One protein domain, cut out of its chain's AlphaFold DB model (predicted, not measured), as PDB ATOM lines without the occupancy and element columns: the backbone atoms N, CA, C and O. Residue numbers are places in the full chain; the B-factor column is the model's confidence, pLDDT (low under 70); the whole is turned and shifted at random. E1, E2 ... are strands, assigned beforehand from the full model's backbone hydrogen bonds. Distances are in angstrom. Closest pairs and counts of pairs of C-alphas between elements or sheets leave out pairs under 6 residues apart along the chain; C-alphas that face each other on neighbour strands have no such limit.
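Overview. This is residues 21 to 148 of the 151 residues of an uncharacterized protein of Saprolegnia diclina (strain VS20) (UniProt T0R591). Look for a sandwich of two four-stranded sheets lying face to face, their strands crossed at 33 degrees; it is drawn together along the side where E1 and E8 meet and more open where E5 and E6 form the opposite side. Two long loops, residues 42 to 54 and residues 84 to 96, reach away from the same end of this body. The printed part has 128 residues, with no named helix and eight named strands, E1 to E8 in chain order, and its class is all strand. Both sheets are antiparallel, one in the order E1 - E2 - E3 - E6, the other E5 - E4 - E7 - E8. The whole is compact, with a radius of gyration of the C-alphas of 15.7 A and spans of 51 by 34 by 23 A.

Along the chain. Find C-alpha 21 at (-17.744, -29.321, -39.218); from there E1 runs through residues 21 to 27. In the same sheet, in order after E1, are E2, residues 32 to 41 and 29.1 A long, E3, residues 55 to 65 and 32.7 A long, and E6, residues 113 to 120. For the second sheet, find C-alpha 97 at (-1.252, -18.791, -38.251), where E5, residues 97 to 107, begins; it bends by 53 degrees at residue 100. Next come E4, residues 74 to 83 and 29.5 A long, E7, residues 126 to 132, and E8, residues 140 to 147, which ends at C-alpha 147, (-13.287, -24.871, -41.044).

Arrangement. Begin with E1, E2 and E3, a meander, each strand the antiparallel neighbour of the one before. In the hairpin E1 and E2, look at N 23 and O 36, 2.8 A apart and within hydrogen-bond range; in the hairpin E2 and E3, at N 35 and O 62, 2.8 A. Edge strand E6 is the antiparallel neighbour of E3, with N 57 and O 118 within hydrogen-bond range at 2.8 A. In the other sheet, the hairpin E4 and E5 has N 77 and O 104 at 2.8 A, E4 and E7 have N 78 and O 130 at 2.8 A, and the hairpin E7 and E8 has N 129 and O 144 at 2.9 A. Both sheets are twisted. Between them, the closest C-alphas of E1 and E8 are those of Gly 23 and Val 146, 5.4 A apart; those of E5 and E6 are Asp 100 and Val 120, 7.1 A. E3 and E5 are apart.

Size, cuts and confidence. The two farthest C-alphas are those of Ala 69 and Pro 90, 52.3 A apart. The printed part has no cut. The long links are E2 to E3 and E4 to E5. The mean pLDDT of the printed part is 77.7, and 30 residues are under 70, among them residues 41 to 55 and 86 to 95.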
ATOM      1  N   THR A  21     -18.150 -29.627 -37.850       78.31
ATOM      2  CA  THR A  21     -17.744 -29.321 -39.218       78.31
ATOM      3  C   THR A  21     -17.067 -30.554 -39.786       78.31
ATOM      4  O   THR A  21     -16.560 -31.394 -39.040       78.31
ATOM      5  N   SER A  22     -17.127 -30.744 -41.101       84.50
ATOM      6  CA  SER A  22     -16.601 -31.969 -41.700       84.50
ATOM      7  C   SER A  22     -15.890 -31.724 -43.013       84.50
ATOM      8  O   SER A  22     -16.193 -30.767 -43.722       84.50
ATOM      9  N   GLY A  23     -14.946 -32.606 -43.308       85.56
ATOM     10  CA  GLY A  23     -14.179 -32.663 -44.538       85.56
ATOM     11  C   GLY A  23     -14.027 -34.114 -44.969       85.56
ATOM     12  O   GLY A  23     -14.122 -35.039 -44.162       85.56
ATOM     13  N   VAL A  24     -13.809 -34.322 -46.262       88.19
ATOM     14  CA  VAL A  24     -13.561 -35.646 -46.837       88.19
ATOM     15  C   VAL A  24     -12.288 -35.572 -47.659       88.19
ATOM     16  O   VAL A  24     -12.030 -34.554 -48.303       88.19
ATOM     17  N   CYS A  25     -11.486 -36.632 -47.638       88.31
ATOM     18  CA  CYS A  25     -10.446 -36.838 -48.637       88.31
ATOM     19  C   CYS A  25     -10.442 -38.276 -49.145       88.31
ATOM     20  O   CYS A  25     -10.888 -39.187 -48.452       88.31
ATOM     21  N   SER A  26      -9.975 -38.468 -50.376       88.75
ATOM     22  CA  SER A  26      -9.884 -39.772 -51.025       88.75
ATOM     23  C   SER A  26      -8.470 -40.039 -51.526       88.75
ATOM     24  O   SER A  26      -7.703 -39.110 -51.777       88.75
ATOM     25  N   TRP A  27      -8.120 -41.315 -51.682       87.69
ATOM     26  CA  TRP A  27      -6.884 -41.739 -52.339       87.69
ATOM     27  C   TRP A  27      -7.107 -42.999 -53.180       87.69
ATOM     28  O   TRP A  27      -8.174 -43.614 -53.143       87.69
ATOM     29  N   GLY A  28      -6.101 -43.361 -53.985       75.12
ATOM     30  CA  GLY A  28      -6.148 -44.561 -54.830       75.12
ATOM     31  C   GLY A  28      -7.273 -44.515 -55.866       75.12
ATOM     32  O   GLY A  28      -8.073 -45.439 -55.926       75.12
ATOM     33  N   ALA A  29      -7.375 -43.422 -56.633       74.69
ATOM     34  CA  ALA A  29      -8.453 -43.201 -57.608       74.69
ATOM     35  C   ALA A  29      -9.871 -43.373 -57.010       74.69
ATOM     36  O   ALA A  29     -10.759 -43.930 -57.648       74.69
ATOM     37  N   ASN A  30     -10.075 -42.879 -55.781       66.38
ATOM     38  CA  ASN A  30     -11.315 -42.978 -54.994       66.38
ATOM     39  C   ASN A  30     -11.664 -44.381 -54.467       66.38
ATOM     40  O   ASN A  30     -12.792 -44.601 -54.033       66.38
ATOM     41  N   ALA A  31     -10.710 -45.317 -54.442       76.88
ATOM     42  CA  ALA A  31     -10.901 -46.630 -53.819       76.88
ATOM     43  C   ALA A  31     -11.049 -46.553 -52.288       76.88
ATOM     44  O   ALA A  31     -11.661 -47.432 -51.675       76.88
ATOM     45  N   ALA A  32     -10.498 -45.505 -51.671       82.69
ATOM     46  CA  ALA A  32     -10.602 -45.264 -50.242       82.69
ATOM     47  C   ALA A  32     -10.883 -43.789 -49.933       82.69
ATOM     48  O   ALA A  32     -10.420 -42.881 -50.628       82.69
ATOM     49  N   LEU A  33     -11.670 -43.580 -48.883       84.88
ATOM     50  CA  LEU A  33     -12.211 -42.316 -48.414       84.88
ATOM     51  C   LEU A  33     -11.978 -42.206 -46.907       84.88
ATOM     52  O   LEU A  33     -12.213 -43.151 -46.153       84.88
ATOM     53  N   LEU A  34     -11.564 -41.026 -46.466       86.44
ATOM     54  CA  LEU A  34     -11.491 -40.639 -45.068       86.44
ATOM     55  C   LEU A  34     -12.467 -39.489 -44.838       86.44
ATOM     56  O   LEU A  34     -12.277 -38.383 -45.346       86.44
ATOM     57  N   TYR A  35     -13.512 -39.764 -44.065       88.00
ATOM     58  CA  TYR A  35     -14.421 -38.758 -43.541       88.00
ATOM     59  C   TYR A  35     -13.886 -38.242 -42.206       88.00
ATOM     60  O   TYR A  35     -13.601 -39.018 -41.290       88.00
ATOM     61  N   VAL A  36     -13.764 -36.925 -42.101       87.19
ATOM     62  CA  VAL A  36     -13.244 -36.222 -40.933       87.19
ATOM     63  C   VAL A  36     -14.334 -35.304 -40.422       87.19
ATOM     64  O   VAL A  36     -14.824 -34.453 -41.157       87.19
ATOM     65  N   GLN A  37     -14.694 -35.442 -39.155       86.44
ATOM     66  CA  GLN A  37     -15.597 -34.530 -38.472       86.44
ATOM     67  C   GLN A  37     -14.872 -33.925 -37.277       86.44
ATOM     68  O   GLN A  37     -14.330 -34.656 -36.454       86.44
ATOM     69  N   ALA A  38     -14.872 -32.604 -37.162       84.12
ATOM     70  CA  ALA A  38     -14.280 -31.896 -36.043       84.12
ATOM     71  C   ALA A  38     -15.343 -31.117 -35.268       84.12
ATOM     72  O   ALA A  38     -16.196 -30.444 -35.846       84.12
ATOM     73  N   SER A  39     -15.273 -31.193 -33.943       81.50
ATOM     74  CA  SER A  39     -16.006 -30.325 -33.029       81.50
ATOM     75  C   SER A  39     -15.010 -29.395 -32.349       81.50
ATOM     76  O   SER A  39     -14.146 -29.848 -31.595       81.50
ATOM     77  N   CYS A  40     -15.113 -28.101 -32.652       74.12
ATOM     78  CA  CYS A  40     -14.175 -27.075 -32.198       74.12
ATOM     79  C   CYS A  40     -14.764 -26.270 -31.028       74.12
ATOM     80  O   CYS A  40     -14.878 -25.047 -31.118       74.12
ATOM     81  N   LEU A  41     -15.224 -26.953 -29.974       67.75
ATOM     82  CA  LEU A  41     -15.840 -26.313 -28.806       67.75
ATOM     83  C   LEU A  41     -14.786 -25.617 -27.937       67.75
ATOM     84  O   LEU A  41     -13.686 -26.131 -27.739       67.75
ATOM     85  N   ALA A  42     -15.147 -24.442 -27.415       53.09
ATOM     86  CA  ALA A  42     -14.320 -23.729 -26.449       53.09
ATOM     87  C   ALA A  42     -14.400 -24.361 -25.054       53.09
ATOM     88  O   ALA A  42     -13.383 -24.386 -24.383       53.09
ATOM     89  N   ASP A  43     -15.533 -24.954 -24.676       50.66
ATOM     90  CA  ASP A  43     -15.729 -25.594 -23.378       50.66
ATOM     91  C   ASP A  43     -16.828 -26.663 -23.489       50.66
ATOM     92  O   ASP A  43     -17.869 -26.421 -24.099       50.66
ATOM     93  N   SER A  44     -16.607 -27.827 -22.868       46.84
ATOM     94  CA  SER A  44     -17.602 -28.868 -22.539       46.84
ATOM     95  C   SER A  44     -18.365 -29.535 -23.700       46.84
ATOM     96  O   SER A  44     -19.253 -28.935 -24.281       46.84
ATOM     97  N   VAL A  45     -18.064 -30.806 -24.001       41.09
ATOM     98  CA  VAL A  45     -18.999 -31.961 -23.976       41.09
ATOM     99  C   VAL A  45     -18.153 -33.215 -24.244       41.09
ATOM    100  O   VAL A  45     -17.777 -33.509 -25.377       41.09
ATOM    101  N   GLY A  46     -17.846 -33.947 -23.181       42.38
ATOM    102  CA  GLY A  46     -17.042 -35.167 -23.175       42.38
ATOM    103  C   GLY A  46     -16.291 -35.252 -21.854       42.38
ATOM    104  O   GLY A  46     -16.013 -34.213 -21.262       42.38
ATOM    105  N   GLU A  47     -15.975 -36.455 -21.377       41.81
ATOM    106  CA  GLU A  47     -15.169 -36.718 -20.168       41.81
ATOM    107  C   GLU A  47     -13.705 -36.262 -20.342       41.81
ATOM    108  O   GLU A  47     -12.754 -37.008 -20.145       41.81
ATOM    109  N   THR A  48     -13.495 -35.041 -20.818       47.62
ATOM    110  CA  THR A  48     -12.183 -34.442 -21.016       47.62
ATOM    111  C   THR A  48     -12.029 -33.378 -19.948       47.62
ATOM    112  O   THR A  48     -12.835 -32.455 -19.858       47.62
ATOM    113  N   ILE A  49     -11.027 -33.564 -19.093       46.91
ATOM    114  CA  ILE A  49     -10.675 -32.642 -18.013       46.91
ATOM    115  C   ILE A  49     -10.481 -31.254 -18.633       46.91
ATOM    116  O   ILE A  49      -9.552 -31.041 -19.411       46.91
ATOM    117  N   VAL A  50     -11.385 -30.326 -18.322       49.53
ATOM    118  CA  VAL A  50     -11.314 -28.947 -18.810       49.53
ATOM    119  C   VAL A  50     -10.231 -28.232 -18.009       49.53
ATOM    120  O   VAL A  50     -10.408 -27.951 -16.824       49.53
ATOM    121  N   ILE A  51      -9.089 -27.971 -18.643       52.25
ATOM    122  CA  ILE A  51      -8.038 -27.128 -18.069       52.25
ATOM    123  C   ILE A  51      -8.422 -25.668 -18.356       52.25
ATOM    124  O   ILE A  51      -8.613 -25.322 -19.524       52.25
ATOM    125  N   PRO A  52      -8.531 -24.794 -17.337       50.88
ATOM    126  CA  PRO A  52      -8.877 -23.392 -17.542       50.88
ATOM    127  C   PRO A  52      -7.936 -22.728 -18.554       50.88
ATOM    128  O   PRO A  52      -6.716 -22.761 -18.393       50.88
ATOM    129  N   GLY A  53      -8.501 -22.128 -19.603       56.97
ATOM    130  CA  GLY A  53      -7.733 -21.495 -20.680       56.97
ATOM    131  C   GLY A  53      -7.286 -22.434 -21.808       56.97
ATOM    132  O   GLY A  53      -6.548 -21.986 -22.680       56.97
ATOM    133  N   GLN A  54      -7.725 -23.696 -21.824       63.59
ATOM    134  CA  GLN A  54      -7.550 -24.612 -22.954       63.59
ATOM    135  C   GLN A  54      -8.895 -24.961 -23.592       63.59
ATOM    136  O   GLN A  54      -9.888 -25.157 -22.901       63.59
ATOM    137  N   SER A  55      -8.911 -25.090 -24.917       69.94
ATOM    138  CA  SER A  55     -10.054 -25.626 -25.659       69.94
ATOM    139  C   SER A  55      -9.776 -27.077 -26.056       69.94
ATOM    140  O   SER A  55      -8.634 -27.448 -26.323       69.94
ATOM    141  N   THR A  56     -10.817 -27.909 -26.106       74.81
ATOM    142  CA  THR A  56     -10.696 -29.311 -26.537       74.81
ATOM    143  C   THR A  56     -11.262 -29.474 -27.942       74.81
ATOM    144  O   THR A  56     -12.434 -29.195 -28.189       74.81
ATOM    145  N   LEU A  57     -10.444 -29.982 -28.861       79.44
ATOM    146  CA  LEU A  57     -10.874 -30.408 -30.186       79.44
ATOM    147  C   LEU A  57     -11.217 -31.887 -30.163       79.44
ATOM    148  O   LEU A  57     -10.365 -32.710 -29.832       79.44
ATOM    149  N   LEU A  58     -12.431 -32.233 -30.575       83.88
ATOM    150  CA  LEU A  58     -12.809 -33.622 -30.824       83.88
ATOM    151  C   LEU A  58     -12.792 -33.874 -32.326       83.88
ATOM    152  O   LEU A  58     -13.592 -33.292 -33.057       83.88
ATOM    153  N   VAL A  59     -11.902 -34.752 -32.780       85.81
ATOM    154  CA  VAL A  59     -11.799 -35.166 -34.181       85.81
ATOM    155  C   VAL A  59     -12.261 -36.608 -34.305       85.81
ATOM    156  O   VAL A  59     -11.719 -37.508 -33.665       85.81
ATOM    157  N   ARG A  60     -13.270 -36.827 -35.140       87.81
ATOM    158  CA  ARG A  60     -13.775 -38.140 -35.522       87.81
ATOM    159  C   ARG A  60     -13.320 -38.477 -36.930       87.81
ATOM    160  O   ARG A  60     -13.484 -37.677 -37.848       87.81
ATOM    161  N   LEU A  61     -12.768 -39.669 -37.084       87.44
ATOM    162  CA  LEU A  61     -12.234 -40.198 -38.329       87.44
ATOM    163  C   LEU A  61     -13.002 -41.463 -38.676       87.44
ATOM    164  O   LEU A  61     -13.104 -42.372 -37.852       87.44
ATOM    165  N   LYS A  62     -13.540 -41.526 -39.888       86.81
ATOM    166  CA  LYS A  62     -14.229 -42.708 -40.395       86.81
ATOM    167  C   LYS A  62     -13.705 -43.050 -41.777       86.81
ATOM    168  O   LYS A  62     -13.742 -42.217 -42.680       86.81
ATOM    169  N   PHE A  63     -13.241 -44.281 -41.932       84.31
ATOM    170  CA  PHE A  63     -12.801 -44.795 -43.220       84.31
ATOM    171  C   PHE A  63     -13.945 -45.461 -43.961       84.31
ATOM    172  O   PHE A  63     -14.744 -46.191 -43.377       84.31
ATOM    173  N   TRP A  64     -13.965 -45.242 -45.267       80.38
ATOM    174  CA  TRP A  64     -14.796 -45.965 -46.213       80.38
ATOM    175  C   TRP A  64     -13.934 -46.445 -47.374       80.38
ATOM    176  O   TRP A  64     -13.028 -45.747 -47.817       80.38
ATOM    177  N   GLY A  65     -14.215 -47.643 -47.868       75.75
ATOM    178  CA  GLY A  65     -13.444 -48.278 -48.935       75.75
ATOM    179  C   GLY A  65     -13.049 -49.697 -48.561       75.75
ATOM    180  O   GLY A  65     -13.234 -50.124 -47.423       75.75
ATOM    181  N   GLN A  66     -12.521 -50.441 -49.528       72.88
ATOM    182  CA  GLN A  66     -12.006 -51.780 -49.264       72.88
ATOM    183  C   GLN A  66     -10.546 -51.722 -48.846       72.88
ATOM    184  O   GLN A  66      -9.755 -50.992 -49.442       72.88
ATOM    185  N   ARG A  67     -10.194 -52.525 -47.838       68.69
ATOM    186  CA  ARG A  67      -8.808 -52.699 -47.421       68.69
ATOM    187  C   ARG A  67      -8.008 -53.314 -48.568       68.69
ATOM    188  O   ARG A  67      -8.177 -54.487 -48.879       68.69
ATOM    189  N   ASP A  68      -7.117 -52.529 -49.158       70.50
ATOM    190  CA  ASP A  68      -6.131 -53.027 -50.117       70.50
ATOM    191  C   ASP A  68      -4.892 -53.517 -49.350       70.50
ATOM    192  O   ASP A  68      -4.329 -52.792 -48.526       70.50
ATOM    193  N   ALA A  69      -4.471 -54.757 -49.618       68.12
ATOM    194  CA  ALA A  69      -3.309 -55.388 -48.990       68.12
ATOM    195  C   ALA A  69      -1.987 -54.649 -49.266       68.12
ATOM    196  O   ALA A  69      -1.004 -54.866 -48.562       68.12
ATOM    197  N   ARG A  70      -1.957 -53.767 -50.274       72.19
ATOM    198  CA  ARG A  70      -0.815 -52.892 -50.578       72.19
ATOM    199  C   ARG A  70      -0.659 -51.733 -49.593       72.19
ATOM    200  O   ARG A  70       0.389 -51.091 -49.594       72.19
ATOM    201  N   PHE A  71      -1.681 -51.429 -48.794       71.25
ATOM    202  CA  PHE A  71      -1.597 -50.398 -47.765       71.25
ATOM    203  C   PHE A  71      -1.255 -50.994 -46.399       71.25
ATOM    204  O   PHE A  71      -1.658 -52.107 -46.056       71.25
ATOM    205  N   ALA A  72      -0.512 -50.215 -45.612       70.31
ATOM    206  CA  ALA A  72      -0.171 -50.553 -44.241       70.31
ATOM    207  C   ALA A  72      -1.432 -50.726 -43.373       70.31
ATOM    208  O   ALA A  72      -2.509 -50.201 -43.662       70.31
ATOM    209  N   THR A  73      -1.296 -51.485 -42.285       79.69
ATOM    210  CA  THR A  73      -2.357 -51.664 -41.279       79.69
ATOM    211  C   THR A  73      -2.636 -50.393 -40.486       79.69
ATOM    212  O   THR A  73      -3.701 -50.265 -39.887       79.69
ATOM    213  N   THR A  74      -1.683 -49.471 -40.472       85.31
ATOM    214  CA  THR A  74      -1.722 -48.185 -39.785       85.31
ATOM    215  C   THR A  74      -1.196 -47.111 -40.727       85.31
ATOM    216  O   THR A  74      -0.297 -47.355 -41.528       85.31
ATOM    217  N   PHE A  75      -1.785 -45.926 -40.641       87.19
ATOM    218  CA  PHE A  75      -1.345 -44.736 -41.354       87.19
ATOM    219  C   PHE A  75      -0.920 -43.671 -40.359       87.19
ATOM    220  O   PHE A  75      -1.524 -43.542 -39.293       87.19
ATOM    221  N   ASP A  76       0.048 -42.854 -40.746       90.69
ATOM    222  CA  ASP A  76       0.388 -41.659 -39.990       90.69
ATOM    223  C   ASP A  76      -0.545 -40.521 -40.372       90.69
ATOM    224  O   ASP A  76      -0.751 -40.228 -41.548       90.69
ATOM    225  N   ALA A  77      -1.128 -39.859 -39.379       91.12
ATOM    226  CA  ALA A  77      -1.937 -38.673 -39.582       91.12
ATOM    227  C   ALA A  77      -1.309 -37.472 -38.887       91.12
ATOM    228  O   ALA A  77      -0.798 -37.555 -37.767       91.12
ATOM    229  N   ARG A  78      -1.396 -36.321 -39.550       93.81
ATOM    230  CA  ARG A  78      -1.012 -35.030 -38.992       93.81
ATOM    231  C   ARG A  78      -2.204 -34.093 -39.004       93.81
ATOM    232  O   ARG A  78      -2.768 -33.830 -40.062       93.81
ATOM    233  N   LEU A  79      -2.550 -33.572 -37.834       92.31
ATOM    234  CA  LEU A  79      -3.534 -32.512 -37.660       92.31
ATOM    235  C   LEU A  79      -2.797 -31.210 -37.365       92.31
ATOM    236  O   LEU A  79      -2.044 -31.119 -36.399       92.31
ATOM    237  N   ARG A  80      -3.022 -30.196 -38.191       92.75
ATOM    238  CA  ARG A  80      -2.509 -28.842 -37.996       92.75
ATOM    239  C   ARG A  80      -3.680 -27.930 -37.696       92.75
ATOM    240  O   ARG A  80      -4.702 -27.995 -38.375       92.75
ATOM    241  N   THR A  81      -3.536 -27.090 -36.688       89.88
ATOM    242  CA  THR A  81      -4.577 -26.146 -36.285       89.88
ATOM    243  C   THR A  81      -4.127 -24.736 -36.629       89.88
ATOM    244  O   THR A  81      -2.955 -24.395 -36.484       89.88
ATOM    245  N   PHE A  82      -5.045 -23.911 -37.120       88.25
ATOM    246  CA  PHE A  82      -4.753 -22.542 -37.521       88.25
ATOM    247  C   PHE A  82      -5.771 -21.575 -36.936       88.25
ATOM    248  O   PHE A  82      -6.954 -21.893 -36.803       88.25
ATOM    249  N   GLY A  83      -5.323 -20.370 -36.605       85.44
ATOM    250  CA  GLY A  83      -6.190 -19.299 -36.135       85.44
ATOM    251  C   GLY A  83      -5.424 -18.013 -35.860       85.44
ATOM    252  O   GLY A  83      -4.244 -17.881 -36.183       85.44
ATOM    253  N   ARG A  84      -6.101 -17.041 -35.249       78.38
ATOM    254  CA  ARG A  84      -5.496 -15.749 -34.912       78.38
ATOM    255  C   ARG A  84      -4.657 -15.883 -33.650       78.38
ATOM    256  O   ARG A  84      -5.200 -16.174 -32.588       78.38
ATOM    257  N   ASN A  85      -3.351 -15.651 -33.730       70.06
ATOM    258  CA  ASN A  85      -2.519 -15.585 -32.533       70.06
ATOM    259  C   ASN A  85      -2.746 -14.240 -31.826       70.06
ATOM    260  O   ASN A  85      -2.333 -13.195 -32.326       70.06
ATOM    261  N   ARG A  86      -3.398 -14.253 -30.653       63.66
ATOM    262  CA  ARG A  86      -3.685 -13.026 -29.883       63.66
ATOM    263  C   ARG A  86      -2.423 -12.265 -29.460       63.66
ATOM    264  O   ARG A  86      -2.509 -11.067 -29.221       63.66
ATOM    265  N   LYS A  87      -1.266 -12.936 -29.393       63.50
ATOM    266  CA  LYS A  87       0.021 -12.322 -29.026       63.50
ATOM    267  C   LYS A  87       0.647 -11.485 -30.148       63.50
ATOM    268  O   LYS A  87       1.529 -10.685 -29.867       63.50
ATOM    269  N   ASP A  88       0.183 -11.649 -31.388       56.41
ATOM    270  CA  ASP A  88       0.783 -11.034 -32.581       56.41
ATOM    271  C   ASP A  88       0.050  -9.757 -33.047       56.41
ATOM    272  O   ASP A  88       0.432  -9.141 -34.048       56.41
ATOM    273  N   ALA A  89      -1.001  -9.330 -32.338       54.19
ATOM    274  CA  ALA A  89      -1.637  -8.035 -32.572       54.19
ATOM    275  C   ALA A  89      -0.722  -6.916 -32.030       54.19
ATOM    276  O   ALA A  89      -0.318  -7.001 -30.870       54.19
ATOM    277  N   PRO A  90      -0.372  -5.876 -32.817       55.56
ATOM    278  CA  PRO A  90      -1.077  -5.378 -34.008       55.56
ATOM    279  C   PRO A  90      -0.464  -5.745 -35.377       55.56
ATOM    280  O   PRO A  90      -0.980  -5.306 -36.398       55.56
ATOM    281  N   TYR A  91       0.620  -6.519 -35.440       54.19
ATOM    282  CA  TYR A  91       1.405  -6.675 -36.677       54.19
ATOM    283  C   TYR A  91       0.768  -7.604 -37.722       54.19
ATOM    284  O   TYR A  91       1.072  -7.492 -38.908       54.19
ATOM    285  N   PHE A  92      -0.122  -8.510 -37.308       55.44
ATOM    286  CA  PHE A  92      -0.736  -9.502 -38.196       55.44
ATOM    287  C   PHE A  92      -2.254  -9.543 -38.001       55.44
ATOM    288  O   PHE A  92      -2.791 -10.374 -37.273       55.44
ATOM    289  N   THR A  93      -2.964  -8.624 -38.652       52.41
ATOM    290  CA  THR A  93      -4.418  -8.453 -38.498       52.41
ATOM    291  C   THR A  93      -5.264  -9.380 -39.380       52.41
ATOM    292  O   THR A  93      -6.466  -9.506 -39.135       52.41
ATOM    293  N   HIS A  94      -4.679 -10.051 -40.387       57.09
ATOM    294  CA  HIS A  94      -5.467 -10.691 -41.458       57.09
ATOM    295  C   HIS A  94      -5.089 -12.132 -41.848       57.09
ATOM    296  O   HIS A  94      -5.781 -12.705 -42.684       57.09
ATOM    297  N   SER A  95      -4.060 -12.751 -41.259       66.69
ATOM    298  CA  SER A  95      -3.645 -14.120 -41.618       66.69
ATOM    299  C   SER A  95      -3.812 -15.099 -40.455       66.69
ATOM    300  O   SER A  95      -3.261 -14.862 -39.378       66.69
ATOM    301  N   ASP A  96      -4.504 -16.215 -40.687       75.81
ATOM    302  CA  ASP A  96      -4.497 -17.344 -39.755       75.81
ATOM    303  C   ASP A  96      -3.079 -17.943 -39.702       75.81
ATOM    304  O   ASP A  96      -2.433 -18.149 -40.731       75.81
ATOM    305  N   ARG A  97      -2.569 -18.189 -38.492       84.62
ATOM    306  CA  ARG A  97      -1.252 -18.791 -38.251       84.62
ATOM    307  C   ARG A  97      -1.403 -20.195 -37.714       84.62
ATOM    308  O   ARG A  97      -2.392 -20.495 -37.052       84.62
ATOM    309  N   LEU A  98      -0.391 -21.017 -37.975       88.38
ATOM    310  CA  LEU A  98      -0.255 -22.323 -37.347       88.38
ATOM    311  C   LEU A  98      -0.200 -22.141 -35.825       88.38
ATOM    312  O   LEU A  98       0.634 -21.384 -35.330       88.38
ATOM    313  N   LEU A  99      -1.100 -22.814 -35.117       86.81
ATOM    314  CA  LEU A  99      -1.184 -22.799 -33.661       86.81
ATOM    315  C   LEU A  99      -0.502 -24.041 -33.099       86.81
ATOM    316  O   LEU A  99       0.488 -23.920 -32.390       86.81
ATOM    317  N   ASP A 100      -0.982 -25.220 -33.500       88.75
ATOM    318  CA  ASP A 100      -0.493 -26.508 -33.018       88.75
ATOM    319  C   ASP A 100      -0.341 -27.520 -34.163       88.75
ATOM    320  O   ASP A 100      -0.979 -27.427 -35.221       88.75
ATOM    321  N   VAL A 101       0.511 -28.521 -33.933       91.69
ATOM    322  CA  VAL A 101       0.697 -29.681 -34.809       91.69
ATOM    323  C   VAL A 101       0.623 -30.943 -33.963       91.69
ATOM    324  O   VAL A 101       1.409 -31.123 -33.038       91.69
ATOM    325  N   PHE A 102      -0.281 -31.841 -34.329       91.75
ATOM    326  CA  PHE A 102      -0.442 -33.144 -33.703       91.75
ATOM    327  C   PHE A 102      -0.122 -34.232 -34.719       91.75
ATOM    328  O   PHE A 102      -0.625 -34.197 -35.841       91.75
ATOM    329  N   ALA A 103       0.696 -35.199 -34.322       91.50
ATOM    330  CA  ALA A 103       0.953 -36.410 -35.089       91.50
ATOM    331  C   ALA A 103       0.356 -37.598 -34.340       91.50
ATOM    332  O   ALA A 103       0.454 -37.670 -33.114       91.50
ATOM    333  N   PHE A 104      -0.304 -38.496 -35.061       90.25
ATOM    334  CA  PHE A 104      -0.908 -39.672 -34.462       90.25
ATOM    335  C   PHE A 104      -1.144 -40.774 -35.486       90.25
ATOM    336  O   PHE A 104      -1.478 -40.511 -36.637       90.25
ATOM    337  N   GLU A 105      -1.074 -42.018 -35.029       88.75
ATOM    338  CA  GLU A 105      -1.370 -43.171 -35.871       88.75
ATOM    339  C   GLU A 105      -2.875 -43.400 -35.998       88.75
ATOM    340  O   GLU A 105      -3.658 -43.168 -35.065       88.75
ATOM    341  N   VAL A 106      -3.272 -43.885 -37.166       85.25
ATOM    342  CA  VAL A 106      -4.648 -44.198 -37.515       85.25
ATOM    343  C   VAL A 106      -4.701 -45.613 -38.082       85.25
ATOM    344  O   VAL A 106      -4.239 -45.835 -39.202       85.25
ATOM    345  N   PRO A 107      -5.254 -46.595 -37.349       83.12
ATOM    346  CA  PRO A 107      -5.406 -47.936 -37.887       83.12
ATOM    347  C   PRO A 107      -6.383 -47.944 -39.063       83.12
ATOM    348  O   PRO A 107      -7.433 -47.295 -39.032       83.12
ATOM    349  N   TYR A 108      -6.029 -48.694 -40.102       78.94
ATOM    350  CA  TYR A 108      -6.828 -48.839 -41.305       78.94
ATOM    351  C   TYR A 108      -7.905 -49.906 -41.098       78.94
ATOM    352  O   TYR A 108      -7.684 -51.102 -41.295       78.94
ATOM    353  N   THR A 109      -9.087 -49.460 -40.679       74.81
ATOM    354  CA  THR A 109     -10.236 -50.325 -40.379       74.81
ATOM    355  C   THR A 109     -11.466 -49.834 -41.133       74.81
ATOM    356  O   THR A 109     -11.844 -48.674 -40.985       74.81
ATOM    357  N   THR A 110     -12.123 -50.697 -41.906       66.75
ATOM    358  CA  THR A 110     -13.227 -50.320 -42.812       66.75
ATOM    359  C   THR A 110     -14.571 -50.071 -42.117       66.75
ATOM    360  O   THR A 110     -15.532 -49.688 -42.777       66.75
ATOM    361  N   GLU A 111     -14.651 -50.259 -40.796       65.88
ATOM    362  CA  GLU A 111     -15.929 -50.241 -40.062       65.88
ATOM    363  C   GLU A 111     -15.907 -49.453 -38.745       65.88
ATOM    364  O   GLU A 111     -16.954 -49.262 -38.126       65.88
ATOM    365  N   MET A 112     -14.752 -48.939 -38.312       72.69
ATOM    366  CA  MET A 112     -14.660 -48.219 -37.040       72.69
ATOM    367  C   MET A 112     -14.566 -46.713 -37.248       72.69
ATOM    368  O   MET A 112     -13.793 -46.212 -38.065       72.69
ATOM    369  N   THR A 113     -15.359 -45.984 -36.464       82.06
ATOM    370  CA  THR A 113     -15.167 -44.546 -36.270       82.06
ATOM    371  C   THR A 113     -14.208 -44.364 -35.106       82.06
ATOM    372  O   THR A 113     -14.479 -44.831 -34.004       82.06
ATOM    373  N   GLN A 114     -13.093 -43.689 -35.344       84.44
ATOM    374  CA  GLN A 114     -12.142 -43.334 -34.299       84.44
ATOM    375  C   GLN A 114     -12.418 -41.920 -33.824       84.44
ATOM    376  O   GLN A 114     -12.701 -41.042 -34.633       84.44
ATOM    377  N   GLN A 115     -12.308 -41.691 -32.522       85.94
ATOM    378  CA  GLN A 115     -12.418 -40.368 -31.928       85.94
ATOM    379  C   GLN A 115     -11.113 -40.045 -31.206       85.94
ATOM    380  O   GLN A 115     -10.623 -40.862 -30.429       85.94
ATOM    381  N   LYS A 116     -10.564 -38.857 -31.452       86.06
ATOM    382  CA  LYS A 116      -9.395 -38.330 -30.745       86.06
ATOM    383  C   LYS A 116      -9.695 -36.949 -30.181       86.06
ATOM    384  O   LYS A 116     -10.350 -36.141 -30.840       86.06
ATOM    385  N   SER A 117      -9.221 -36.706 -28.967       85.69
ATOM    386  CA  SER A 117      -9.258 -35.404 -28.311       85.69
ATOM    387  C   SER A 117      -7.881 -34.750 -28.380       85.69
ATOM    388  O   SER A 117      -6.860 -35.408 -28.179       85.69
ATOM    389  N   PHE A 118      -7.854 -33.452 -28.662       85.38
ATOM    390  CA  PHE A 118      -6.638 -32.645 -28.649       85.38
ATOM    391  C   PHE A 118      -6.866 -31.404 -27.800       85.38
ATOM    392  O   PHE A 118      -7.826 -30.665 -28.027       85.38
ATOM    393  N   SER A 119      -5.977 -31.170 -26.842       83.75
ATOM    394  CA  SER A 119      -5.949 -29.922 -26.084       83.75
ATOM    395  C   SER A 119      -5.219 -28.863 -26.899       83.75
ATOM    396  O   SER A 119      -4.065 -29.058 -27.276       83.75
ATOM    397  N   VAL A 120      -5.887 -27.747 -27.166       80.00
ATOM    398  CA  VAL A 120      -5.316 -26.587 -27.859       80.00
ATOM    399  C   VAL A 120      -5.382 -25.364 -26.959       80.00
ATOM    400  O   VAL A 120      -6.325 -25.186 -26.187       80.00
ATOM    401  N   ALA A 121      -4.380 -24.493 -27.063       76.19
ATOM    402  CA  ALA A 121      -4.305 -23.288 -26.234       76.19
ATOM    403  C   ALA A 121      -5.421 -22.276 -26.543       76.19
ATOM    404  O   ALA A 121      -5.724 -21.402 -25.736       76.19
ATOM    405  N   GLN A 122      -6.017 -22.362 -27.731       77.19
ATOM    406  CA  GLN A 122      -7.118 -21.511 -28.154       77.19
ATOM    407  C   GLN A 122      -7.938 -22.199 -29.244       77.19
ATOM    408  O   GLN A 122      -7.445 -23.085 -29.946       77.19
ATOM    409  N   ARG A 123      -9.179 -21.748 -29.430       78.56
ATOM    410  CA  ARG A 123     -10.060 -22.240 -30.491       78.56
ATOM    411  C   ARG A 123      -9.462 -21.938 -31.880       78.56
ATOM    412  O   ARG A 123      -9.250 -20.765 -32.199       78.56
ATOM    413  N   PRO A 124      -9.191 -22.956 -32.717       84.44
ATOM    414  CA  PRO A 124      -8.754 -22.744 -34.088       84.44
ATOM    415  C   PRO A 124      -9.935 -22.349 -34.974       84.44
ATOM    416  O   PRO A 124     -11.083 -22.666 -34.674       84.44
ATOM    417  N   ARG A 125      -9.626 -21.698 -36.096       84.50
ATOM    418  CA  ARG A 125     -10.565 -21.346 -37.173       84.50
ATOM    419  C   ARG A 125     -10.494 -22.331 -38.336       84.50
ATOM    420  O   ARG A 125     -11.457 -22.508 -39.076       84.50
ATOM    421  N   LEU A 126      -9.355 -22.998 -38.490       88.12
ATOM    422  CA  LEU A 126      -9.108 -23.962 -39.549       88.12
ATOM    423  C   LEU A 126      -8.309 -25.141 -38.996       88.12
ATOM    424  O   LEU A 126      -7.399 -24.980 -38.185       88.12
ATOM    425  N   LEU A 127      -8.659 -26.328 -39.463       90.56
ATOM    426  CA  LEU A 127      -7.947 -27.568 -39.229       90.56
ATOM    427  C   LEU A 127      -7.511 -28.124 -40.579       90.56
ATOM    428  O   LEU A 127      -8.325 -28.219 -41.496       90.56
ATOM    429  N   GLU A 128      -6.258 -28.534 -40.691       92.44
ATOM    430  CA  GLU A 128      -5.765 -29.312 -41.824       92.44
ATOM    431  C   GLU A 128      -5.406 -30.704 -41.326       92.44
ATOM    432  O   GLU A 128      -4.565 -30.854 -40.439       92.44
ATOM    433  N   LEU A 129      -6.042 -31.723 -41.895       93.38
ATOM    434  CA  LEU A 129      -5.679 -33.110 -41.659       93.38
ATOM    435  C   LEU A 129      -4.987 -33.653 -42.906       93.38
ATOM    436  O   LEU A 129      -5.537 -33.571 -44.003       93.38
ATOM    437  N   ALA A 130      -3.818 -34.254 -42.730       93.19
ATOM    438  CA  ALA A 130      -3.130 -35.011 -43.765       93.19
ATOM    439  C   ALA A 130      -2.893 -36.444 -43.290       93.19
ATOM    440  O   ALA A 130      -2.446 -36.659 -42.164       93.19
ATOM    441  N   LEU A 131      -3.196 -37.407 -44.156       91.25
ATOM    442  CA  LEU A 131      -2.902 -38.821 -43.975       91.25
ATOM    443  C   LEU A 131      -1.696 -39.182 -44.841       91.25
ATOM    444  O   LEU A 131      -1.651 -38.844 -46.025       91.25
ATOM    445  N   PHE A 132      -0.739 -39.888 -44.265       90.81
ATOM    446  CA  PHE A 132       0.508 -40.283 -44.892       90.81
ATOM    447  C   PHE A 132       0.584 -41.799 -44.983       90.81
ATOM    448  O   PHE A 132       0.045 -42.531 -44.151       90.81
ATOM    449  N   ARG A 133       1.264 -42.272 -46.025       84.19
ATOM    450  CA  ARG A 133       1.516 -43.700 -46.219       84.19
ATOM    451  C   ARG A 133       2.486 -44.252 -45.174       84.19
ATOM    452  O   ARG A 133       2.405 -45.433 -44.857       84.19
ATOM    453  N   ASP A 134       3.397 -43.410 -44.701       79.94
ATOM    454  CA  ASP A 134       4.534 -43.774 -43.867       79.94
ATOM    455  C   ASP A 134       4.935 -42.644 -42.904       79.94
ATOM    456  O   ASP A 134       4.597 -41.470 -43.100       79.94
ATOM    457  N   ALA A 135       5.741 -43.014 -41.906       76.56
ATOM    458  CA  ALA A 135       6.260 -42.116 -40.876       76.56
ATOM    459  C   ALA A 135       7.285 -41.102 -41.403       76.56
ATOM    460  O   ALA A 135       7.571 -40.099 -40.740       76.56
ATOM    461  N   SER A 136       7.830 -41.310 -42.609       79.25
ATOM    462  CA  SER A 136       8.670 -40.304 -43.271       79.25
ATOM    463  C   SER A 136       7.879 -39.068 -43.698       79.25
ATOM    464  O   SER A 136       8.486 -38.033 -43.962       79.25
ATOM    465  N   HIS A 137       6.542 -39.130 -43.717       79.81
ATOM    466  CA  HIS A 137       5.662 -38.024 -44.096       79.81
ATOM    467  C   HIS A 137       5.937 -37.462 -45.506       79.81
ATOM    468  O   HIS A 137       5.567 -36.329 -45.819       79.81
ATOM    469  N   THR A 138       6.585 -38.243 -46.371       79.19
ATOM    470  CA  THR A 138       6.938 -37.850 -47.743       79.19
ATOM    471  C   THR A 138       5.831 -38.185 -48.734       79.19
ATOM    472  O   THR A 138       5.664 -37.493 -49.735       79.19
ATOM    473  N   ALA A 139       5.051 -39.231 -48.453       85.50
ATOM    474  CA  ALA A 139       3.976 -39.706 -49.313       85.50
ATOM    475  C   ALA A 139       2.603 -39.403 -48.693       85.50
ATOM    476  O   ALA A 139       2.048 -40.213 -47.947       85.50
ATOM    477  N   VAL A 140       2.046 -38.233 -49.020       90.44
ATOM    478  CA  VAL A 140       0.671 -37.868 -48.645       90.44
ATOM    479  C   VAL A 140      -0.305 -38.764 -49.409       90.44
ATOM    480  O   VAL A 140      -0.301 -38.789 -50.638       90.44
ATOM    481  N   LEU A 141      -1.144 -39.501 -48.682       89.19
ATOM    482  CA  LEU A 141      -2.245 -40.273 -49.258       89.19
ATOM    483  C   LEU A 141      -3.412 -39.354 -49.595       89.19
ATOM    484  O   LEU A 141      -3.892 -39.362 -50.724       89.19
ATOM    485  N   CYS A 142      -3.856 -38.564 -48.619       90.38
ATOM    486  CA  CYS A 142      -4.878 -37.552 -48.828       90.38
ATOM    487  C   CYS A 142      -4.800 -36.456 -47.766       90.38
ATOM    488  O   CYS A 142      -4.248 -36.655 -46.684       90.38
ATOM    489  N   SER A 143      -5.356 -35.291 -48.079       92.56
ATOM    490  CA  SER A 143      -5.481 -34.181 -47.139       92.56
ATOM    491  C   SER A 143      -6.862 -33.555 -47.240       92.56
ATOM    492  O   SER A 143      -7.431 -33.473 -48.328       92.56
ATOM    493  N   THR A 144      -7.391 -33.084 -46.117       91.94
ATOM    494  CA  THR A 144      -8.646 -32.338 -46.070       91.94
ATOM    495  C   THR A 144      -8.537 -31.173 -45.104       91.94
ATOM    496  O   THR A 144      -7.728 -31.181 -44.174       91.94
ATOM    497  N   THR A 145      -9.373 -30.169 -45.323       90.75
ATOM    498  CA  THR A 145      -9.446 -28.985 -44.476       90.75
ATOM    499  C   THR A 145     -10.831 -28.883 -43.870       90.75
ATOM    500  O   THR A 145     -11.825 -28.994 -44.586       90.75
ATOM    501  N   VAL A 146     -10.902 -28.625 -42.571       88.25
ATOM    502  CA  VAL A 146     -12.155 -28.438 -41.845       88.25
ATOM    503  C   VAL A 146     -12.150 -27.038 -41.246       88.25
ATOM    504  O   VAL A 146     -11.253 -26.685 -40.483       88.25
ATOM    505  N   ARG A 147     -13.132 -26.213 -41.615       87.81
ATOM    506  CA  ARG A 147     -13.287 -24.871 -41.044       87.81
ATOM    507  C   ARG A 147     -14.045 -24.966 -39.736       87.81
ATOM    508  O   ARG A 147     -15.144 -25.497 -39.706       87.81
ATOM    509  N   CYS A 148     -13.462 -24.435 -38.675       79.19
ATOM    510  CA  CYS A 148     -14.139 -24.191 -37.415       79.19
ATOM    511  C   CYS A 148     -14.747 -22.786 -37.507       79.19
ATOM    512  O   CYS A 148     -14.080 -21.807 -37.182       79.19
TER     513      CYS A 148